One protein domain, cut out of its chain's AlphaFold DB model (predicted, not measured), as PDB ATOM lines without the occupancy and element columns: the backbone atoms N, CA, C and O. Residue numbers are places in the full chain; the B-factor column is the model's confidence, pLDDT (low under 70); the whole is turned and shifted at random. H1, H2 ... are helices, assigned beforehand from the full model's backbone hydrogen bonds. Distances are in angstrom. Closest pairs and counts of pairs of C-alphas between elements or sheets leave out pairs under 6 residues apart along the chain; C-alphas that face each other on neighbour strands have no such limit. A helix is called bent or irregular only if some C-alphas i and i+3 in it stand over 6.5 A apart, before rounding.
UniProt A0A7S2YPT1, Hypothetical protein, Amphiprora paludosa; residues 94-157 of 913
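This is residues 94 to 157 of the 913 residues of the protein "Hypothetical protein" of Amphiprora paludosa (UniProt A0A7S2YPT1). What is the shape? With little regular structure, it is a mostly looped body: H3 in the middle, residues 94 to 109 along one side, residues 138 to 157 along another, short H1 and H2 along a third. What builds it? The 64 printed residues include 20 in named helices, H1, H2, H3 in order, with no named strand: all helix. It is compact, radius of gyration of the C-alphas 10.8 A, spans 28 by 26 by 18 A.

What is near H3, residues 128 to 137? H1, residues 110 to 113, is close but not clearly touching, closest C-alphas Cys 110 and Asn 137, 7.8 A. So is H2, residues 118 to 123, closest C-alphas Cys 118 and Ile 135, 7.4 A, opposite ways at 36 degrees, only just steep; H1 and H2 meet only through their link. And the backbones? Every O i to N i+4 pair is within hydrogen-bond range in H3, 0 of 2 in H2, with 1 of 3 O i to N i+3 pairs; H1 is too short for an i+4 pair. H2 is irregular: C-alphas 119 and 122 are 7.3 A apart.

Where does H1 begin? C-alpha 110 is at (-40.689, -1.229, 8.706). How long are the helices? H1 spans 5.5 A, H2 10.0 A and H3 14.3 A, ending at C-alpha 137 (-40.130, 3.192, 2.353).

How large is it? The farthest C-alphas, Ile 98 and Thr 157, are 30.8 A apart. Cuts or long links? The printed part has no cut, and both links are tight. Where is confidence low? The model's pLDDT is under 70 at residues 119 to 125 and 148 to 157.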
ATOM      1  N   CYS A  94     -30.096   6.653   3.352       73.81
ATOM      2  CA  CYS A  94     -31.167   5.684   3.207       73.81
ATOM      3  C   CYS A  94     -31.371   4.956   4.541       73.81
ATOM      4  O   CYS A  94     -30.428   4.528   5.217       73.81
ATOM      5  N   ARG A  95     -32.628   4.971   4.959       85.12
ATOM      6  CA  ARG A  95     -33.160   4.530   6.239       85.12
ATOM      7  C   ARG A  95     -34.599   4.150   5.983       85.12
ATOM      8  O   ARG A  95     -35.234   4.713   5.097       85.12
ATOM      9  N   ASP A  96     -35.092   3.264   6.822       88.25
ATOM     10  CA  ASP A  96     -36.509   2.970   6.881       88.25
ATOM     11  C   ASP A  96     -37.299   4.218   7.316       88.25
ATOM     12  O   ASP A  96     -36.897   4.934   8.243       88.25
ATOM     13  N   SER A  97     -38.410   4.473   6.632       86.88
ATOM     14  CA  SER A  97     -39.376   5.513   6.957       86.88
ATOM     15  C   SER A  97     -40.068   5.162   8.271       86.88
ATOM     16  O   SER A  97     -40.658   4.094   8.419       86.88
ATOM     17  N   ILE A  98     -39.980   6.066   9.246       83.06
ATOM     18  CA  ILE A  98     -40.588   5.877  10.573       83.06
ATOM     19  C   ILE A  98     -42.119   5.994  10.488       83.06
ATOM     20  O   ILE A  98     -42.823   5.426  11.318       83.06
ATOM     21  N   ASP A  99     -42.613   6.698   9.469       83.00
ATOM     22  CA  ASP A  99     -44.023   7.028   9.263       83.00
ATOM     23  C   ASP A  99     -44.712   6.085   8.244       83.00
ATOM     24  O   ASP A  99     -45.789   6.402   7.746       83.00
ATOM     25  N   TYR A 100     -44.093   4.945   7.895       84.38
ATOM     26  CA  TYR A 100     -44.684   3.940   7.001       84.38
ATOM     27  C   TYR A 100     -45.517   2.902   7.770       84.38
ATOM     28  O   TYR A 100     -44.986   2.118   8.562       84.38
ATOM     29  N   GLU A 101     -46.815   2.871   7.466       81.88
ATOM     30  CA  GLU A 101     -47.803   1.901   7.948       81.88
ATOM     31  C   GLU A 101     -48.244   1.016   6.767       81.88
ATOM     32  O   GLU A 101     -48.570   1.521   5.691       81.88
ATOM     33  N   ASN A 102     -48.237  -0.312   6.924       79.62
ATOM     34  CA  ASN A 102     -48.495  -1.216   5.798       79.62
ATOM     35  C   ASN A 102     -49.989  -1.236   5.378       79.62
ATOM     36  O   ASN A 102     -50.851  -1.525   6.212       79.62
ATOM     37  N   PRO A 103     -50.332  -1.076   4.082       71.44
ATOM     38  CA  PRO A 103     -51.726  -1.003   3.624       71.44
ATOM     39  C   PRO A 103     -52.545  -2.305   3.754       71.44
ATOM     40  O   PRO A 103     -53.751  -2.286   3.507       71.44
ATOM     41  N   LEU A 104     -51.939  -3.442   4.126       70.12
ATOM     42  CA  LEU A 104     -52.670  -4.668   4.489       70.12
ATOM     43  C   LEU A 104     -52.976  -4.782   5.992       70.12
ATOM     44  O   LEU A 104     -53.864  -5.550   6.367       70.12
ATOM     45  N   ASN A 105     -52.244  -4.064   6.849       73.06
ATOM     46  CA  ASN A 105     -52.495  -3.982   8.286       73.06
ATOM     47  C   ASN A 105     -51.761  -2.772   8.885       73.06
ATOM     48  O   ASN A 105     -50.534  -2.790   8.980       73.06
ATOM     49  N   GLU A 106     -52.525  -1.790   9.368       72.31
ATOM     50  CA  GLU A 106     -52.047  -0.520   9.950       72.31
ATOM     51  C   GLU A 106     -51.069  -0.714  11.135       72.31
ATOM     52  O   GLU A 106     -50.321   0.193  11.481       72.31
ATOM     53  N   GLU A 107     -51.028  -1.904  11.753       75.19
ATOM     54  CA  GLU A 107     -50.085  -2.238  12.833       75.19
ATOM     55  C   GLU A 107     -48.691  -2.722  12.364       75.19
ATOM     56  O   GLU A 107     -47.832  -2.924  13.221       75.19
ATOM     57  N   LEU A 108     -48.436  -2.950  11.063       75.44
ATOM     58  CA  LEU A 108     -47.110  -3.380  10.573       75.44
ATOM     59  C   LEU A 108     -46.253  -2.197  10.106       75.44
ATOM     60  O   LEU A 108     -46.589  -1.505   9.145       75.44
ATOM     61  N   THR A 109     -45.094  -2.049  10.747       85.44
ATOM     62  CA  THR A 109     -44.083  -1.014  10.493       85.44
ATOM     63  C   THR A 109     -42.871  -1.591   9.760       85.44
ATOM     64  O   THR A 109     -42.708  -2.808   9.679       85.44
ATOM     65  N   CYS A 110     -41.944  -0.746   9.292       86.94
ATOM     66  CA  CYS A 110     -40.689  -1.229   8.706       86.94
ATOM     67  C   CYS A 110     -39.898  -2.192   9.621       86.94
ATOM     68  O   CYS A 110     -39.274  -3.123   9.111       86.94
ATOM     69  N   GLU A 111     -39.930  -2.023  10.953       83.94
ATOM     70  CA  GLU A 111     -39.184  -2.909  11.867       83.94
ATOM     71  C   GLU A 111     -39.705  -4.357  11.863       83.94
ATOM     72  O   GLU A 111     -38.931  -5.278  12.132       83.94
ATOM     73  N   ASP A 112     -40.973  -4.581  11.508       83.12
ATOM     74  CA  ASP A 112     -41.587  -5.913  11.437       83.12
ATOM     75  C   ASP A 112     -41.113  -6.719  10.212       83.12
ATOM     76  O   ASP A 112     -41.122  -7.952  10.232       83.12
ATOM     77  N   PHE A 113     -40.623  -6.035   9.171       76.69
ATOM     78  CA  PHE A 113     -40.025  -6.640   7.971       76.69
ATOM     79  C   PHE A 113     -38.510  -6.883   8.110       76.69
ATOM     80  O   PHE A 113     -37.865  -7.411   7.207       76.69
ATOM     81  N   LYS A 114     -37.908  -6.508   9.242       80.25
ATOM     82  CA  LYS A 114     -36.453  -6.419   9.402       80.25
ATOM     83  C   LYS A 114     -35.735  -7.766   9.352       80.25
ATOM     84  O   LYS A 114     -35.861  -8.600  10.248       80.25
ATOM     85  N   GLY A 115     -34.882  -7.930   8.341       72.69
ATOM     86  CA  GLY A 115     -34.139  -9.174   8.114       72.69
ATOM     87  C   GLY A 115     -34.950 -10.240   7.373       72.69
ATOM     88  O   GLY A 115     -34.544 -11.403   7.338       72.69
ATOM     89  N   LEU A 116     -36.075  -9.843   6.780       71.94
ATOM     90  CA  LEU A 116     -36.811 -10.609   5.791       71.94
ATOM     91  C   LEU A 116     -36.466 -10.040   4.413       71.94
ATOM     92  O   LEU A 116     -36.552  -8.837   4.186       71.94
ATOM     93  N   ASP A 117     -36.057 -10.909   3.495       76.44
ATOM     94  CA  ASP A 117     -35.802 -10.524   2.109       76.44
ATOM     95  C   ASP A 117     -37.142 -10.229   1.422       76.44
ATOM     96  O   ASP A 117     -37.917 -11.150   1.139       76.44
ATOM     97  N   CYS A 118     -37.425  -8.951   1.162       71.75
ATOM     98  CA  CYS A 118     -38.683  -8.520   0.548       71.75
ATOM     99  C   CYS A 118     -38.895  -9.115  -0.860       71.75
ATOM    100  O   CYS A 118     -40.041  -9.286  -1.278       71.75
ATOM    101  N   LEU A 119     -37.834  -9.557  -1.553       65.56
ATOM    102  CA  LEU A 119     -37.942 -10.271  -2.834       65.56
ATOM    103  C   LEU A 119     -38.584 -11.662  -2.681       65.56
ATOM    104  O   LEU A 119     -39.160 -12.194  -3.628       65.56
ATOM    105  N   GLN A 120     -38.528 -12.255  -1.485       63.69
ATOM    106  CA  GLN A 120     -39.141 -13.552  -1.176       63.69
ATOM    107  C   GLN A 120     -40.613 -13.424  -0.737       63.69
ATOM    108  O   GLN A 120     -41.285 -14.435  -0.523       63.69
ATOM    109  N   TRP A 121     -41.145 -12.201  -0.596       63.31
ATOM    110  CA  TRP A 121     -42.421 -11.933   0.086       63.31
ATOM    111  C   TRP A 121     -43.678 -11.905  -0.800       63.31
ATOM    112  O   TRP A 121     -44.759 -11.537  -0.340       63.31
ATOM    113  N   GLN A 122     -43.600 -12.497  -2.000       52.81
ATOM    114  CA  GLN A 122     -44.770 -12.899  -2.812       52.81
ATOM    115  C   GLN A 122     -45.754 -13.826  -2.042       52.81
ATOM    116  O   GLN A 122     -46.885 -14.050  -2.467       52.81
ATOM    117  N   VAL A 123     -45.332 -14.364  -0.892       49.16
ATOM    118  CA  VAL A 123     -46.078 -15.281  -0.012       49.16
ATOM    119  C   VAL A 123     -47.177 -14.595   0.821       49.16
ATOM    120  O   VAL A 123     -48.126 -15.266   1.221       49.16
ATOM    121  N   PHE A 124     -47.083 -13.285   1.089       59.53
ATOM    122  CA  PHE A 124     -47.971 -12.596   2.048       59.53
ATOM    123  C   PHE A 124     -49.162 -11.847   1.429       59.53
ATOM    124  O   PHE A 124     -49.953 -11.254   2.158       59.53
ATOM    125  N   GLY A 125     -49.340 -11.913   0.106       67.38
ATOM    126  CA  GLY A 125     -50.502 -11.323  -0.573       67.38
ATOM    127  C   GLY A 125     -50.436  -9.805  -0.784       67.38
ATOM    128  O   GLY A 125     -51.459  -9.207  -1.099       67.38
ATOM    129  N   LEU A 126     -49.253  -9.197  -0.637       71.38
ATOM    130  CA  LEU A 126     -48.988  -7.839  -1.121       71.38
ATOM    131  C   LEU A 126     -49.076  -7.813  -2.653       71.38
ATOM    132  O   LEU A 126     -48.465  -8.642  -3.331       71.38
ATOM    133  N   ASN A 127     -49.807  -6.840  -3.192       78.88
ATOM    134  CA  ASN A 127     -49.807  -6.546  -4.623       78.88
ATOM    135  C   ASN A 127     -48.484  -5.877  -5.038       78.88
ATOM    136  O   ASN A 127     -47.783  -5.301  -4.207       78.88
ATOM    137  N   ALA A 128     -48.154  -5.910  -6.335       77.81
ATOM    138  CA  ALA A 128     -46.883  -5.385  -6.850       77.81
ATOM    139  C   ALA A 128     -46.623  -3.918  -6.451       77.81
ATOM    140  O   ALA A 128     -45.518  -3.593  -6.027       77.81
ATOM    141  N   SER A 129     -47.650  -3.062  -6.493       79.00
ATOM    142  CA  SER A 129     -47.574  -1.670  -6.028       79.00
ATOM    143  C   SER A 129     -47.232  -1.554  -4.540       79.00
ATOM    144  O   SER A 129     -46.333  -0.803  -4.185       79.00
ATOM    145  N   GLN A 130     -47.877  -2.345  -3.680       82.19
ATOM    146  CA  GLN A 130     -47.628  -2.352  -2.231       82.19
ATOM    147  C   GLN A 130     -46.236  -2.906  -1.881       82.19
ATOM    148  O   GLN A 130     -45.664  -2.552  -0.855       82.19
ATOM    149  N   LEU A 131     -45.682  -3.788  -2.722       83.31
ATOM    150  CA  LEU A 131     -44.315  -4.289  -2.572       83.31
ATOM    151  C   LEU A 131     -43.269  -3.248  -3.001       83.31
ATOM    152  O   LEU A 131     -42.242  -3.130  -2.340       83.31
ATOM    153  N   ILE A 132     -43.538  -2.467  -4.055       83.62
ATOM    154  CA  ILE A 132     -42.711  -1.306  -4.430       83.62
ATOM    155  C   ILE A 132     -42.753  -0.264  -3.305       83.62
ATOM    156  O   ILE A 132     -41.705   0.128  -2.805       83.62
ATOM    157  N   GLU A 133     -43.947   0.095  -2.831       85.00
ATOM    158  CA  GLU A 133     -44.163   1.056  -1.741       85.00
ATOM    159  C   GLU A 133     -43.435   0.643  -0.445       85.00
ATOM    160  O   GLU A 133     -42.778   1.468   0.192       85.00
ATOM    161  N   LEU A 134     -43.467  -0.651  -0.094       86.19
ATOM    162  CA  LEU A 134     -42.702  -1.222   1.020       86.19
ATOM    163  C   LEU A 134     -41.183  -1.109   0.812       86.19
ATOM    164  O   LEU A 134     -40.456  -0.859   1.769       86.19
ATOM    165  N   ILE A 135     -40.688  -1.301  -0.411       86.06
ATOM    166  CA  ILE A 135     -39.251  -1.278  -0.725       86.06
ATOM    167  C   ILE A 135     -38.700   0.152  -0.787       86.06
ATOM    168  O   ILE A 135     -37.593   0.394  -0.305       86.06
ATOM    169  N   GLU A 136     -39.472   1.105  -1.311       84.56
ATOM    170  CA  GLU A 136     -39.119   2.529  -1.307       84.56
ATOM    171  C   GLU A 136     -39.091   3.106   0.118       84.56
ATOM    172  O   GLU A 136     -38.193   3.882   0.451       84.56
ATOM    173  N   ASN A 137     -40.035   2.698   0.978       87.88
ATOM    174  CA  ASN A 137     -40.130   3.192   2.353       87.88
ATOM    175  C   ASN A 137     -39.268   2.421   3.365       87.88
ATOM    176  O   ASN A 137     -38.772   3.040   4.303       87.88
ATOM    177  N   CYS A 138     -39.059   1.111   3.214       91.62
ATOM    178  CA  CYS A 138     -38.339   0.264   4.179       91.62
ATOM    179  C   CYS A 138     -37.085  -0.441   3.601       91.62
ATOM    180  O   CYS A 138     -36.890  -1.638   3.861       91.62
ATOM    181  N   PRO A 139     -36.208   0.229   2.822       88.69
ATOM    182  CA  PRO A 139     -35.134  -0.445   2.088       88.69
ATOM    183  C   PRO A 139     -34.120  -1.152   3.000       88.69
ATOM    184  O   PRO A 139     -33.616  -2.220   2.649       88.69
ATOM    185  N   VAL A 140     -33.840  -0.604   4.189       89.00
ATOM    186  CA  VAL A 140     -32.836  -1.155   5.114       89.00
ATOM    187  C   VAL A 140     -33.385  -2.379   5.847       89.00
ATOM    188  O   VAL A 140     -32.660  -3.357   6.031       89.00
ATOM    189  N   SER A 141     -34.663  -2.366   6.227       89.12
ATOM    190  CA  SER A 141     -35.321  -3.519   6.847       89.12
ATOM    191  C   SER A 141     -35.603  -4.641   5.842       89.12
ATOM    192  O   SER A 141     -35.363  -5.801   6.186       89.12
ATOM    193  N   CYS A 142     -35.939  -4.307   4.588       85.75
ATOM    194  CA  CYS A 142     -35.963  -5.242   3.451       85.75
ATOM    195  C   CYS A 142     -34.584  -5.828   3.079       85.75
ATOM    196  O   CYS A 142     -34.508  -6.728   2.242       85.75
ATOM    197  N   GLY A 143     -33.486  -5.320   3.657       83.19
ATOM    198  CA  GLY A 143     -32.121  -5.778   3.378       83.19
ATOM    199  C   GLY A 143     -31.563  -5.354   2.013       83.19
ATOM    200  O   GLY A 143     -30.535  -5.881   1.589       83.19
ATOM    201  N   ILE A 144     -32.219  -4.415   1.328       83.06
ATOM    202  CA  ILE A 144     -31.844  -3.943  -0.006       83.06
ATOM    203  C   ILE A 144     -30.710  -2.910   0.127       83.06
ATOM    204  O   ILE A 144     -30.797  -2.004   0.962       83.06
ATOM    205  N   PRO A 145     -29.625  -3.010  -0.667       78.88
ATOM    206  CA  PRO A 145     -28.560  -2.016  -0.638       78.88
ATOM    207  C   PRO A 145     -29.098  -0.640  -1.048       78.88
ATOM    208  O   PRO A 145     -29.743  -0.478  -2.084       78.88
ATOM    209  N   CYS A 146     -28.801   0.359  -0.217       72.94
ATOM    210  CA  CYS A 146     -29.321   1.721  -0.323       72.94
ATOM    211  C   CYS A 146     -29.120   2.391  -1.689       72.94
ATOM    212  O   CYS A 146     -29.934   3.223  -2.085       72.94
ATOM    213  N   ASP A 147     -28.051   2.030  -2.394       70.94
ATOM    214  CA  ASP A 147     -27.700   2.594  -3.696       70.94
ATOM    215  C   ASP A 147     -28.568   2.020  -4.838       70.94
ATOM    216  O   ASP A 147     -28.725   2.664  -5.870       70.94
ATOM    217  N   SER A 148     -29.194   0.850  -4.639       66.19
ATOM    218  CA  SER A 148     -30.048   0.169  -5.630       66.19
ATOM    219  C   SER A 148     -31.549   0.407  -5.431       66.19
ATOM    220  O   SER A 148     -32.331   0.202  -6.357       66.19
ATOM    221  N   ALA A 149     -31.977   0.850  -4.244       58.31
ATOM    222  CA  ALA A 149     -33.397   1.035  -3.922       58.31
ATOM    223  C   ALA A 149     -34.102   2.088  -4.807       58.31
ATOM    224  O   ALA A 149     -35.308   2.011  -5.003       58.31
ATOM    225  N   ARG A 150     -33.356   3.050  -5.376       56.53
ATOM    226  CA  ARG A 150     -33.886   4.122  -6.248       56.53
ATOM    227  C   ARG A 150     -34.047   3.729  -7.724       56.53
ATOM    228  O   ARG A 150     -34.491   4.552  -8.517       56.53
ATOM    229  N   SER A 151     -33.660   2.513  -8.102       54.38
ATOM    230  CA  SER A 151     -33.701   2.010  -9.485       54.38
ATOM    231  C   SER A 151     -34.192   0.561  -9.542       54.38
ATOM    232  O   SER A 151     -33.768  -0.224 -10.392       54.38
ATOM    233  N   PHE A 152     -35.024   0.169  -8.578       51.97
ATOM    234  CA  PHE A 152     -35.431  -1.214  -8.387       51.97
ATOM    235  C   PHE A 152     -36.601  -1.601  -9.312       51.97
ATOM    236  O   PHE A 152     -37.608  -0.904  -9.382       51.97
ATOM    237  N   SER A 153     -36.470  -2.736 -10.007       50.94
ATOM    238  CA  SER A 153     -37.461  -3.275 -10.950       50.94
ATOM    239  C   SER A 153     -37.855  -4.696 -10.547       50.94
ATOM    240  O   SER A 153     -36.983  -5.516 -10.259       50.94
ATOM    241  N   ILE A 154     -39.157  -5.004 -10.561       50.97
ATOM    242  CA  ILE A 154     -39.688  -6.327 -10.195       50.97
ATOM    243  C   ILE A 154     -40.145  -7.085 -11.446       50.97
ATOM    244  O   ILE A 154     -41.196  -6.782 -12.007       50.97
ATOM    245  N   ASP A 155     -39.422  -8.142 -11.816       39.06
ATOM    246  CA  ASP A 155     -39.871  -9.109 -12.828       39.06
ATOM    247  C   ASP A 155     -40.962 -10.030 -12.233       39.06
ATOM    248  O   ASP A 155     -40.709 -11.158 -11.800       39.06
ATOM    249  N   THR A 156     -42.210  -9.551 -12.158       34.97
ATOM    250  CA  THR A 156     -43.322 -10.316 -11.567       34.97
ATOM    251  C   THR A 156     -43.818 -11.443 -12.480       34.97
ATOM    252  O   THR A 156     -44.709 -11.244 -13.306       34.97
ATOM    253  N   THR A 157     -43.339 -12.675 -12.283       30.91
ATOM    254  CA  THR A 157     -43.974 -13.867 -12.877       30.91
ATOM    255  C   THR A 157     -45.190 -14.324 -12.064       30.91
ATOM    256  O   THR A 157     -45.051 -14.882 -10.971       30.91
TER     257      THR A 157